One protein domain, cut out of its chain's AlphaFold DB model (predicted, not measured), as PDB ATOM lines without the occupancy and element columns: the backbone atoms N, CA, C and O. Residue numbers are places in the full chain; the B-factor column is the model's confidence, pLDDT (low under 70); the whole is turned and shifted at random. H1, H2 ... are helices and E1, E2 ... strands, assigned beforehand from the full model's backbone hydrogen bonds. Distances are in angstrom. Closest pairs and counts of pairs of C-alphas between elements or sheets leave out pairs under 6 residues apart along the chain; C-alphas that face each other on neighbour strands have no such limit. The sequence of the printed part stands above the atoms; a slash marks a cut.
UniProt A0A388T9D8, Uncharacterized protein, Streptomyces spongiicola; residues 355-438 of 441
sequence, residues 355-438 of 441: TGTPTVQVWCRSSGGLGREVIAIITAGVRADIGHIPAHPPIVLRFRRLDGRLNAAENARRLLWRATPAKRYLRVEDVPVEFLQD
ATOM      1  N   THR A 355      30.709  18.855  92.824       88.31
ATOM      2  CA  THR A 355      30.380  17.837  93.831       88.31
ATOM      3  C   THR A 355      31.557  17.488  94.738       88.31
ATOM      4  O   THR A 355      31.353  17.006  95.852       88.31
ATOM      5  N   GLY A 356      32.786  17.742  94.292       91.25
ATOM      6  CA  GLY A 356      33.990  17.381  95.020       91.25
ATOM      7  C   GLY A 356      34.289  18.265  96.233       91.25
ATOM      8  O   GLY A 356      33.695  19.328  96.467       91.25
ATOM      9  N   THR A 357      35.269  17.812  97.016       94.69
ATOM     10  CA  THR A 357      35.731  18.486  98.235       94.69
ATOM     11  C   THR A 357      36.931  19.380  97.918       94.69
ATOM     12  O   THR A 357      37.966  18.862  97.493       94.69
ATOM     13  N   PRO A 358      36.862  20.703  98.132       95.06
ATOM     14  CA  PRO A 358      38.028  21.572  98.007       95.06
ATOM     15  C   PRO A 358      39.121  21.157  98.996       95.06
ATOM     16  O   PRO A 358      38.842  20.934 100.171       95.06
ATOM     17  N   THR A 359      40.360  21.031  98.523       94.38
ATOM     18  CA  THR A 359      41.524  20.602  99.312       94.38
ATOM     19  C   THR A 359      42.792  21.305  98.824       94.38
ATOM     20  O   THR A 359      42.885  21.710  97.664       94.38
ATOM     21  N   VAL A 360      43.798  21.420  99.689       92.25
ATOM     22  CA  VAL A 360      45.158  21.808  99.288       92.25
ATOM     23  C   VAL A 360      46.072  20.605  99.449       92.25
ATOM     24  O   VAL A 360      46.210  20.078 100.551       92.25
ATOM     25  N   GLN A 361      46.715  20.177  98.367       92.69
ATOM     26  CA  GLN A 361      47.714  19.117  98.382       92.69
ATOM     27  C   GLN A 361      49.124  19.703  98.331       92.69
ATOM     28  O   GLN A 361      49.426  20.610  97.557       92.69
ATOM     29  N   VAL A 362      50.000  19.165  99.174       92.00
ATOM     30  CA  VAL A 362      51.419  19.505  99.236       92.00
ATOM     31  C   VAL A 362      52.220  18.226  99.037       92.00
ATOM     32  O   VAL A 362      52.487  17.481  99.982       92.00
ATOM     33  N   TRP A 363      52.608  17.973  97.792       92.62
ATOM     34  CA  TRP A 363      53.445  16.841  97.417       92.62
ATOM     35  C   TRP A 363      54.902  17.136  97.742       92.62
ATOM     36  O   TRP A 363      55.500  18.074  97.216       92.62
ATOM     37  N   CYS A 364      55.481  16.342  98.633       90.88
ATOM     38  CA  CYS A 364      56.807  16.565  99.182       90.88
ATOM     39  C   CYS A 364      57.748  15.439  98.776       90.88
ATOM     40  O   CYS A 364      57.477  14.266  99.036       90.88
ATOM     41  N   ARG A 365      58.908  15.802  98.232       89.69
ATOM     42  CA  ARG A 365      60.000  14.862  97.960       89.69
ATOM     43  C   ARG A 365      61.337  15.416  98.422       89.69
ATOM     44  O   ARG A 365      61.554  16.627  98.430       89.69
ATOM     45  N   SER A 366      62.248  14.524  98.783       83.88
ATOM     46  CA  SER A 366      63.637  14.899  99.047       83.88
ATOM     47  C   SER A 366      64.383  15.083  97.721       83.88
ATOM     48  O   SER A 366      64.234  14.287  96.799       83.88
ATOM     49  N   SER A 367      65.179  16.141  97.617       74.75
ATOM     50  CA  SER A 367      66.067  16.417  96.486       74.75
ATOM     51  C   SER A 367      67.384  15.644  96.665       74.75
ATOM     52  O   SER A 367      68.119  15.872  97.631       74.75
ATOM     53  N   GLY A 368      67.661  14.714  95.741       63.09
ATOM     54  CA  GLY A 368      68.955  14.037  95.567       63.09
ATOM     55  C   GLY A 368      69.374  13.034  96.658       63.09
ATOM     56  O   GLY A 368      68.769  12.936  97.723       63.09
ATOM     57  N   GLY A 369      70.468  12.303  96.399       60.44
ATOM     58  CA  GLY A 369      70.947  11.181  97.229       60.44
ATOM     59  C   GLY A 369      71.396  11.527  98.658       60.44
ATOM     60  O   GLY A 369      71.521  10.635  99.488       60.44
ATOM     61  N   LEU A 370      71.603  12.810  98.980       66.31
ATOM     62  CA  LEU A 370      71.917  13.266 100.345       66.31
ATOM     63  C   LEU A 370      70.682  13.754 101.118       66.31
ATOM     64  O   LEU A 370      70.791  14.044 102.309       66.31
ATOM     65  N   GLY A 371      69.531  13.911 100.449       70.31
ATOM     66  CA  GLY A 371      68.258  14.300 101.053       70.31
ATOM     67  C   GLY A 371      68.319  15.551 101.932       70.31
ATOM     68  O   GLY A 371      67.625  15.596 102.943       70.31
ATOM     69  N   ARG A 372      69.172  16.537 101.615       81.44
ATOM     70  CA  ARG A 372      69.346  17.777 102.410       81.44
ATOM     71  C   ARG A 372      68.326  18.861 102.064       81.44
ATOM     72  O   ARG A 372      68.076  19.762 102.867       81.44
ATOM     73  N   GLU A 373      67.746  18.779 100.879       88.56
ATOM     74  CA  GLU A 373      66.761  19.717 100.357       88.56
ATOM     75  C   GLU A 373      65.421  18.996 100.173       88.56
ATOM     76  O   GLU A 373      65.377  17.812  99.841       88.56
ATOM     77  N   VAL A 374      64.330  19.705 100.436       87.69
ATOM     78  CA  VAL A 374      62.956  19.263 100.203       87.69
ATOM     79  C   VAL A 374      62.382  20.106  99.081       87.69
ATOM     80  O   VAL A 374      62.503  21.334  99.082       87.69
ATOM     81  N   ILE A 375      61.745  19.428  98.135       90.75
ATOM     82  CA  ILE A 375      60.923  20.028  97.096       90.75
ATOM     83  C   ILE A 375      59.471  19.795  97.504       90.75
ATOM     84  O   ILE A 375      59.056  18.646  97.654       90.75
ATOM     85  N   ALA A 376      58.721  20.878  97.688       90.56
ATOM     86  CA  ALA A 376      57.284  20.845  97.922       90.56
ATOM     87  C   ALA A 376      56.562  21.402  96.691       90.56
ATOM     88  O   ALA A 376      56.864  22.509  96.245       90.56
ATOM     89  N   ILE A 377      55.623  20.636  96.152       92.06
ATOM     90  CA  ILE A 377      54.739  21.022  95.057       92.06
ATOM     91  C   ILE A 377      53.361  21.250  95.670       92.06
ATOM     92  O   ILE A 377      52.763  20.322  96.209       92.06
ATOM     93  N   ILE A 378      52.899  22.495  95.642       91.50
ATOM     94  CA  ILE A 378      51.651  22.920  96.276       91.50
ATOM     95  C   ILE A 378      50.598  23.137  95.193       91.50
ATOM     96  O   ILE A 378      50.812  23.921  94.263       91.50
ATOM     97  N   THR A 379      49.454  22.480  95.356       92.19
ATOM     98  CA  THR A 379      48.276  22.623  94.498       92.19
ATOM     99  C   THR A 379      47.024  22.758  95.358       92.19
ATOM    100  O   THR A 379      46.688  21.867  96.135       92.19
ATOM    101  N   ALA A 380      46.312  23.875  95.231       91.62
ATOM    102  CA  ALA A 380      44.913  23.940  95.630       91.62
ATOM    103  C   ALA A 380      44.061  23.331  94.516       91.62
ATOM    104  O   ALA A 380      44.384  23.471  93.336       91.62
ATOM    105  N   GLY A 381      42.978  22.659  94.884       93.88
ATOM    106  CA  GLY A 381      42.147  21.960  93.917       93.88
ATOM    107  C   GLY A 381      40.949  21.273  94.546       93.88
ATOM    108  O   GLY A 381      40.719  21.351  95.753       93.88
ATOM    109  N   VAL A 382      40.179  20.576  93.726       95.06
ATOM    110  CA  VAL A 382      39.014  19.813  94.173       95.06
ATOM    111  C   VAL A 382      39.357  18.331  94.155       95.06
ATOM    112  O   VAL A 382      39.834  17.806  93.155       95.06
ATOM    113  N   ARG A 383      39.145  17.645  95.278       95.12
ATOM    114  CA  ARG A 383      39.195  16.187  95.331       95.12
ATOM    115  C   ARG A 383      37.849  15.613  94.924       95.12
ATOM    116  O   ARG A 383      36.840  15.910  95.563       95.12
ATOM    117  N   ALA A 384      37.885  14.742  93.934       93.50
ATOM    118  CA  ALA A 384      36.757  13.959  93.466       93.50
ATOM    119  C   ALA A 384      37.198  12.514  93.190       93.50
ATOM    120  O   ALA A 384      38.374  12.175  93.348       93.50
ATOM    121  N   ASP A 385      36.265  11.672  92.754       89.56
ATOM    122  CA  ASP A 385      36.522  10.254  92.470       89.56
ATOM    123  C   ASP A 385      37.547  10.054  91.342       89.56
ATOM    124  O   ASP A 385      38.331   9.108  91.369       89.56
ATOM    125  N   ILE A 386      37.605  10.995  90.395       89.50
ATOM    126  CA  ILE A 386      38.587  11.015  89.299       89.50
ATOM    127  C   ILE A 386      39.988  11.480  89.738       89.50
ATOM    128  O   ILE A 386      40.931  11.451  88.950       89.50
ATOM    129  N   GLY A 387      40.148  11.910  90.995       91.19
ATOM    130  CA  GLY A 387      41.414  12.367  91.563       91.19
ATOM    131  C   GLY A 387      41.395  13.820  92.037       91.19
ATOM    132  O   GLY A 387      40.363  14.375  92.419       91.19
ATOM    133  N   HIS A 388      42.581  14.432  92.083       92.69
ATOM    134  CA  HIS A 388      42.747  15.832  92.473       92.69
ATOM    135  C   HIS A 388      42.782  16.726  91.235       92.69
ATOM    136  O   HIS A 388      43.722  16.665  90.445       92.69
ATOM    137  N   ILE A 389      41.767  17.570  91.107       93.00
ATOM    138  CA  ILE A 389      41.590  18.507  90.004       93.00
ATOM    139  C   ILE A 389      42.238  19.841  90.402       93.00
ATOM    140  O   ILE A 389      41.750  20.483  91.337       93.00
ATOM    141  N   PRO A 390      43.333  20.273  89.755       91.81
ATOM    142  CA  PRO A 390      44.060  21.470  90.160       91.81
ATOM    143  C   PRO A 390      43.276  22.751  89.851       91.81
ATOM    144  O   PRO A 390      42.607  22.868  88.828       91.81
ATOM    145  N   ALA A 391      43.414  23.743  90.729       88.94
ATOM    146  CA  ALA A 391      42.813  25.064  90.581       88.94
ATOM    147  C   ALA A 391      43.756  26.122  89.990       88.94
ATOM    148  O   ALA A 391      43.350  27.257  89.756       88.94
ATOM    149  N   HIS A 392      45.028  25.774  89.804       86.62
ATOM    150  CA  HIS A 392      46.074  26.660  89.304       86.62
ATOM    151  C   HIS A 392      47.327  25.847  88.911       86.62
ATOM    152  O   HIS A 392      47.444  24.681  89.309       86.62
ATOM    153  N   PRO A 393      48.303  26.444  88.193       84.50
ATOM    154  CA  PRO A 393      49.601  25.814  87.959       84.50
ATOM    155  C   PRO A 393      50.332  25.490  89.276       84.50
ATOM    156  O   PRO A 393      50.263  26.280  90.221       84.50
ATOM    157  N   PRO A 394      51.071  24.372  89.367       88.06
ATOM    158  CA  PRO A 394      51.716  23.955  90.610       88.06
ATOM    159  C   PRO A 394      52.751  24.971  91.116       88.06
ATOM    160  O   PRO A 394      53.661  25.372  90.389       88.06
ATOM    161  N   ILE A 395      52.673  25.324  92.403       87.88
ATOM    162  CA  ILE A 395      53.678  26.173  93.056       87.88
ATOM    163  C   ILE A 395      54.796  25.274  93.578       87.88
ATOM    164  O   ILE A 395      54.590  24.469  94.487       87.88
ATOM    165  N   VAL A 396      55.998  25.423  93.024       89.06
ATOM    166  CA  VAL A 396      57.162  24.618  93.414       89.06
ATOM    167  C   VAL A 396      58.055  25.403  94.369       89.06
ATOM    168  O   VAL A 396      58.633  26.426  94.002       89.06
ATOM    169  N   LEU A 397      58.222  24.890  95.586       88.56
ATOM    170  CA  LEU A 397      59.125  25.435  96.593       88.56
ATOM    171  C   LEU A 397      60.287  24.493  96.854       88.56
ATOM    172  O   LEU A 397      60.121  23.277  96.934       88.56
ATOM    173  N   ARG A 398      61.463  25.083  97.052       89.56
ATOM    174  CA  ARG A 398      62.678  24.373  97.442       89.56
ATOM    175  C   ARG A 398      63.225  24.973  98.724       89.56
ATOM    176  O   ARG A 398      63.373  26.189  98.824       89.56
ATOM    177  N   PHE A 399      63.500  24.133  99.714       87.88
ATOM    178  CA  PHE A 399      64.059  24.576 100.987       87.88
ATOM    179  C   PHE A 399      64.906  23.485 101.634       87.88
ATOM    180  O   PHE A 399      64.738  22.294 101.382       87.88
ATOM    181  N   ARG A 400      65.838  23.891 102.500       86.31
ATOM    182  CA  ARG A 400      66.647  22.949 103.280       86.31
ATOM    183  C   ARG A 400      65.795  22.276 104.352       86.31
ATOM    184  O   ARG A 400      64.931  22.925 104.943       86.31
ATOM    185  N   ARG A 401      66.069  20.998 104.635       83.94
ATOM    186  CA  ARG A 401      65.467  20.318 105.794       83.94
ATOM    187  C   ARG A 401      65.813  21.087 107.061       83.94
ATOM    188  O   ARG A 401      66.957  21.492 107.257       83.94
ATOM    189  N   LEU A 402      64.806  21.274 107.904       81.00
ATOM    190  CA  LEU A 402      64.978  21.824 109.245       81.00
ATOM    191  C   LEU A 402      65.628  20.782 110.153       81.00
ATOM    192  O   LEU A 402      66.457  21.116 110.991       81.00
ATOM    193  N   ASP A 403      65.244  19.521 109.954       76.69
ATOM    194  CA  ASP A 403      65.730  18.377 110.709       76.69
ATOM    195  C   ASP A 403      65.890  17.170 109.770       76.69
ATOM    196  O   ASP A 403      64.974  16.824 109.011       76.69
ATOM    197  N   GLY A 404      67.062  16.532 109.822       75.69
ATOM    198  CA  GLY A 404      67.384  15.332 109.047       75.69
ATOM    199  C   GLY A 404      66.597  14.090 109.474       75.69
ATOM    200  O   GLY A 404      66.508  13.145 108.695       75.69
ATOM    201  N   ARG A 405      65.992  14.095 110.671       80.69
ATOM    202  CA  ARG A 405      65.171  12.990 111.196       80.69
ATOM    203  C   ARG A 405      63.734  12.998 110.677       80.69
ATOM    204  O   ARG A 405      63.092  11.955 110.636       80.69
ATOM    205  N   LEU A 406      63.213  14.161 110.291       83.25
ATOM    206  CA  LEU A 406      61.836  14.305 109.808       83.25
ATOM    207  C   LEU A 406      61.764  13.978 108.320       83.25
ATOM    208  O   LEU A 406      62.621  14.436 107.565       83.25
ATOM    209  N   ASN A 407      60.739  13.260 107.860       87.12
ATOM    210  CA  ASN A 407      60.514  13.050 106.424       87.12
ATOM    211  C   ASN A 407      60.212  14.383 105.689       87.12
ATOM    212  O   ASN A 407      60.142  15.453 106.305       87.12
ATOM    213  N   ALA A 408      60.121  14.349 104.356       86.19
ATOM    214  CA  ALA A 408      59.954  15.567 103.561       86.19
ATOM    215  C   ALA A 408      58.600  16.243 103.844       86.19
ATOM    216  O   ALA A 408      58.561  17.460 104.026       86.19
ATOM    217  N   ALA A 409      57.530  15.452 103.967       88.69
ATOM    218  CA  ALA A 409      56.189  15.926 104.306       88.69
ATOM    219  C   ALA A 409      56.131  16.640 105.669       88.69
ATOM    220  O   ALA A 409      55.604  17.745 105.769       88.69
ATOM    221  N   GLU A 410      56.736  16.073 106.714       87.75
ATOM    222  CA  GLU A 410      56.729  16.652 108.063       87.75
ATOM    223  C   GLU A 410      57.631  17.895 108.157       87.75
ATOM    224  O   GLU A 410      57.279  18.883 108.810       87.75
ATOM    225  N   ASN A 411      58.762  17.909 107.439       87.31
ATOM    226  CA  ASN A 411      59.572  19.121 107.266       87.31
ATOM    227  C   ASN A 411      58.761  20.240 106.592       87.31
ATOM    228  O   ASN A 411      58.751  21.375 107.075       87.31
ATOM    229  N   ALA A 412      58.068  19.921 105.494       87.38
ATOM    230  CA  ALA A 412      57.221  20.863 104.774       87.38
ATOM    231  C   ALA A 412      56.077  21.373 105.652       87.38
ATOM    232  O   ALA A 412      55.848  22.579 105.707       87.38
ATOM    233  N   ARG A 413      55.429  20.493 106.418       88.00
ATOM    234  CA  ARG A 413      54.381  20.863 107.372       88.00
ATOM    235  C   ARG A 413      54.884  21.875 108.393       88.00
ATOM    236  O   ARG A 413      54.278  22.930 108.555       88.00
ATOM    237  N   ARG A 414      56.030  21.617 109.030       85.19
ATOM    238  CA  ARG A 414      56.613  22.546 110.015       85.19
ATOM    239  C   ARG A 414      57.011  23.889 109.412       85.19
ATOM    240  O   ARG A 414      56.943  24.907 110.101       85.19
ATOM    241  N   LEU A 415      57.449  23.908 108.154       83.19
ATOM    242  CA  LEU A 415      57.937  25.123 107.508       83.19
ATOM    243  C   LEU A 415      56.811  25.963 106.894       83.19
ATOM    244  O   LEU A 415      56.796  27.179 107.095       83.19
ATOM    245  N   LEU A 416      55.882  25.319 106.184       82.44
ATOM    246  CA  LEU A 416      54.805  25.944 105.411       82.44
ATOM    247  C   LEU A 416      53.546  26.184 106.254       82.44
ATOM    248  O   LEU A 416      52.883  27.210 106.085       82.44
ATOM    249  N   TRP A 417      53.261  25.285 107.203       78.31
ATOM    250  CA  TRP A 417      52.091  25.311 108.087       78.31
ATOM    251  C   TRP A 417      52.494  25.558 109.548       78.31
ATOM    252  O   TRP A 417      52.288  24.744 110.449       78.31
ATOM    253  N   ARG A 418      53.119  26.715 109.794       71.38
ATOM    254  CA  ARG A 418      53.569  27.111 111.138       71.38
ATOM    255  C   ARG A 418      52.394  27.365 112.079       71.38
ATOM    256  O   ARG A 418      51.400  27.966 111.688       71.38
ATOM    257  N   ALA A 419      52.552  27.020 113.358       60.59
ATOM    258  CA  ALA A 419      51.546  27.311 114.382       60.59
ATOM    259  C   ALA A 419      51.183  28.809 114.424       60.59
ATOM    260  O   ALA A 419      50.004  29.150 114.458       60.59
ATOM    261  N   THR A 420      52.182  29.696 114.320       61.19
ATOM    262  CA  THR A 420      51.999  31.154 114.277       61.19
ATOM    263  C   THR A 420      51.418  31.616 112.929       61.19
ATOM    264  O   THR A 420      52.138  31.553 111.928       61.19
ATOM    265  N   PRO A 421      50.188  32.170 112.883       64.88
ATOM    266  CA  PRO A 421      49.528  32.566 111.632       64.88
ATOM    267  C   PRO A 421      50.328  33.578 110.803       64.88
ATOM    268  O   PRO A 421      50.430  33.446 109.589       64.88
ATOM    269  N   ALA A 422      50.993  34.535 111.461       62.09
ATOM    270  CA  ALA A 422      51.802  35.564 110.801       62.09
ATOM    271  C   ALA A 422      53.031  35.020 110.044       62.09
ATOM    272  O   ALA A 422      53.596  35.726 109.216       62.09
ATOM    273  N   LYS A 423      53.461  33.784 110.334       61.50
ATOM    274  CA  LYS A 423      54.624  33.138 109.703       61.50
ATOM    275  C   LYS A 423      54.225  31.989 108.768       61.50
ATOM    276  O   LYS A 423      55.112  31.302 108.268       61.50
ATOM    277  N   ARG A 424      52.924  31.731 108.576       72.81
ATOM    278  CA  ARG A 424      52.454  30.695 107.650       72.81
ATOM    279  C   ARG A 424      52.708  31.147 106.220       72.81
ATOM    280  O   ARG A 424      52.357  32.266 105.854       72.81
ATOM    281  N   TYR A 425      53.304  30.259 105.434       71.50
ATOM    282  CA  TYR A 425      53.420  30.461 103.994       71.50
ATOM    283  C   TYR A 425      52.065  30.217 103.319       71.50
ATOM    284  O   TYR A 425      51.663  30.974 102.443       71.50
ATOM    285  N   LEU A 426      51.341  29.192 103.782       74.19
ATOM    286  CA  LEU A 426      49.997  28.861 103.322       74.19
ATOM    287  C   LEU A 426      48.962  29.493 104.254       74.19
ATOM    288  O   LEU A 426      48.849  29.118 105.424       74.19
ATOM    289  N   ARG A 427      48.206  30.460 103.738       71.19
ATOM    290  CA  ARG A 427      47.004  30.977 104.395       71.19
ATOM    291  C   ARG A 427      45.841  30.205 103.798       71.19
ATOM    292  O   ARG A 427      45.500  30.460 102.663       71.19
ATOM    293  N   VAL A 428      45.327  29.200 104.492       72.50
ATOM    294  CA  VAL A 428      44.177  28.415 104.023       72.50
ATOM    295  C   VAL A 428      43.088  28.537 105.081       72.50
ATOM    296  O   VAL A 428      43.388  28.414 106.272       72.50
ATOM    297  N   GLU A 429      41.863  28.826 104.648       77.19
ATOM    298  CA  GLU A 429      40.692  29.068 105.491       77.19
ATOM    299  C   GLU A 429      39.647  27.988 105.202       77.19
ATOM    300  O   GLU A 429      39.198  27.839 104.068       77.19
ATOM    301  N   ASP A 430      39.299  27.202 106.224       78.75
ATOM    302  CA  ASP A 430      38.242  26.179 106.172       78.75
ATOM    303  C   ASP A 430      38.391  25.117 105.063       78.75
ATOM    304  O   ASP A 430      37.427  24.473 104.656       78.75
ATOM    305  N   VAL A 431      39.625  24.889 104.597       85.81
ATOM    306  CA  VAL A 431      39.972  23.863 103.605       85.81
ATOM    307  C   VAL A 431      41.058  22.946 104.181       85.81
ATOM    308  O   VAL A 431      42.060  23.438 104.717       85.81
ATOM    309  N   PRO A 432      40.907  21.613 104.089       89.00
ATOM    310  CA  PRO A 432      41.920  20.680 104.565       89.00
ATOM    311  C   PRO A 432      43.211  20.791 103.740       89.00
ATOM    312  O   PRO A 432      43.186  20.878 102.510       89.00
ATOM    313  N   VAL A 433      44.350  20.756 104.440       89.50
ATOM    314  CA  VAL A 433      45.693  20.761 103.842       89.50
ATOM    315  C   VAL A 433      46.354  19.412 104.071       89.50
ATOM    316  O   VAL A 433      46.546  18.990 105.214       89.50
ATOM    317  N   GLU A 434      46.749  18.761 102.987       91.62
ATOM    318  CA  GLU A 434      47.342  17.433 103.009       91.62
ATOM    319  C   GLU A 434      48.793  17.457 102.573       91.62
ATOM    320  O   GLU A 434      49.132  17.905 101.482       91.62
ATOM    321  N   PHE A 435      49.652  16.930 103.438       90.12
ATOM    322  CA  PHE A 435      51.072  16.773 103.169       90.12
ATOM    323  C   PHE A 435      51.319  15.335 102.738       90.12
ATOM    324  O   PHE A 435      51.261  14.416 103.555       90.12
ATOM    325  N   LEU A 436      51.573  15.152 101.448       90.06
ATOM    326  CA  LEU A 436      51.775  13.850 100.831       90.06
ATOM    327  C   LEU A 436      53.270  13.639 100.612       90.06
ATOM    328  O   LEU A 436      53.958  14.497 100.061       90.06
ATOM    329  N   GLN A 437      53.786  12.503 101.070       86.44
ATOM    330  CA  GLN A 437      55.148  12.087 100.766       86.44
ATOM    331  C   GLN A 437      55.128  11.391  99.404       86.44
ATOM    332  O   GLN A 437      54.418  10.403  99.233       86.44
ATOM    333  N   ASP A 438      55.915  11.884  98.452       75.94
ATOM    334  CA  ASP A 438      56.142  11.151  97.211       75.94
ATOM    335  C   ASP A 438      56.981   9.905  97.531       75.94
ATOM    336  O   ASP A 438      58.116  10.013  98.010       75.94
TER     337      ASP A 438
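Overview. This is residues 355 to 438 of the 441 residues of an uncharacterized protein of Streptomyces spongiicola (UniProt A0A388T9D8). A long hairpin, E1 and E2, runs through a strongly twisted sheet, with E5 beside E1, E3 and E4 beside E2, and H1 packed on the sheet. The printed part has 84 residues, with five named strands and one named helix in the order E1 E2 E3 E4 H1 E5; its class is mostly strand, strands holding 38 of the 47 residues in named elements. The branched sheet is mixed; E1 E2 E3 form a meander, each strand the antiparallel neighbour of the one before. It is compact, radius of gyration of the C-alphas 13.2 A, spanning 42 by 30 by 20 A.

Along the chain. E1, residues 357 to 367, runs 30.5 A from C-alpha 357 at (35.731, 18.486, 98.235). E2, residues 373 to 384, spans 31.3 A and bends by 70 degrees at residue 381. E3 is residues 387 to 390, E4 395 to 400, H1 408 to 416, and E5 433 to 437, ending at (55.148, 12.087, 100.766).

Arrangement. E1 and E2 are antiparallel, with N 361 and O 379 2.8 A apart. On the other side of E1, E5 is parallel, with N 362 and O 434 at 2.8 A. E1 lies on one side of E2, and on the other side lie E3, with N 382 and O 389 at 2.9 A, and E4, with N 376 and O 397 at 2.9 A. H1 is on the sheet, the C-alphas of Cys 364 and Ala 409 being its closest to E1, 5.2 A; its O i to N i+4 pairs are each within hydrogen-bond range.

Size, cuts and confidence. The farthest C-alphas, Thr 355 and Leu 370, are 42.3 A apart. The printed part has no cut. The link H1 to E5 is long. Residues 368 to 370 and 419 to 423 have pLDDT under 70.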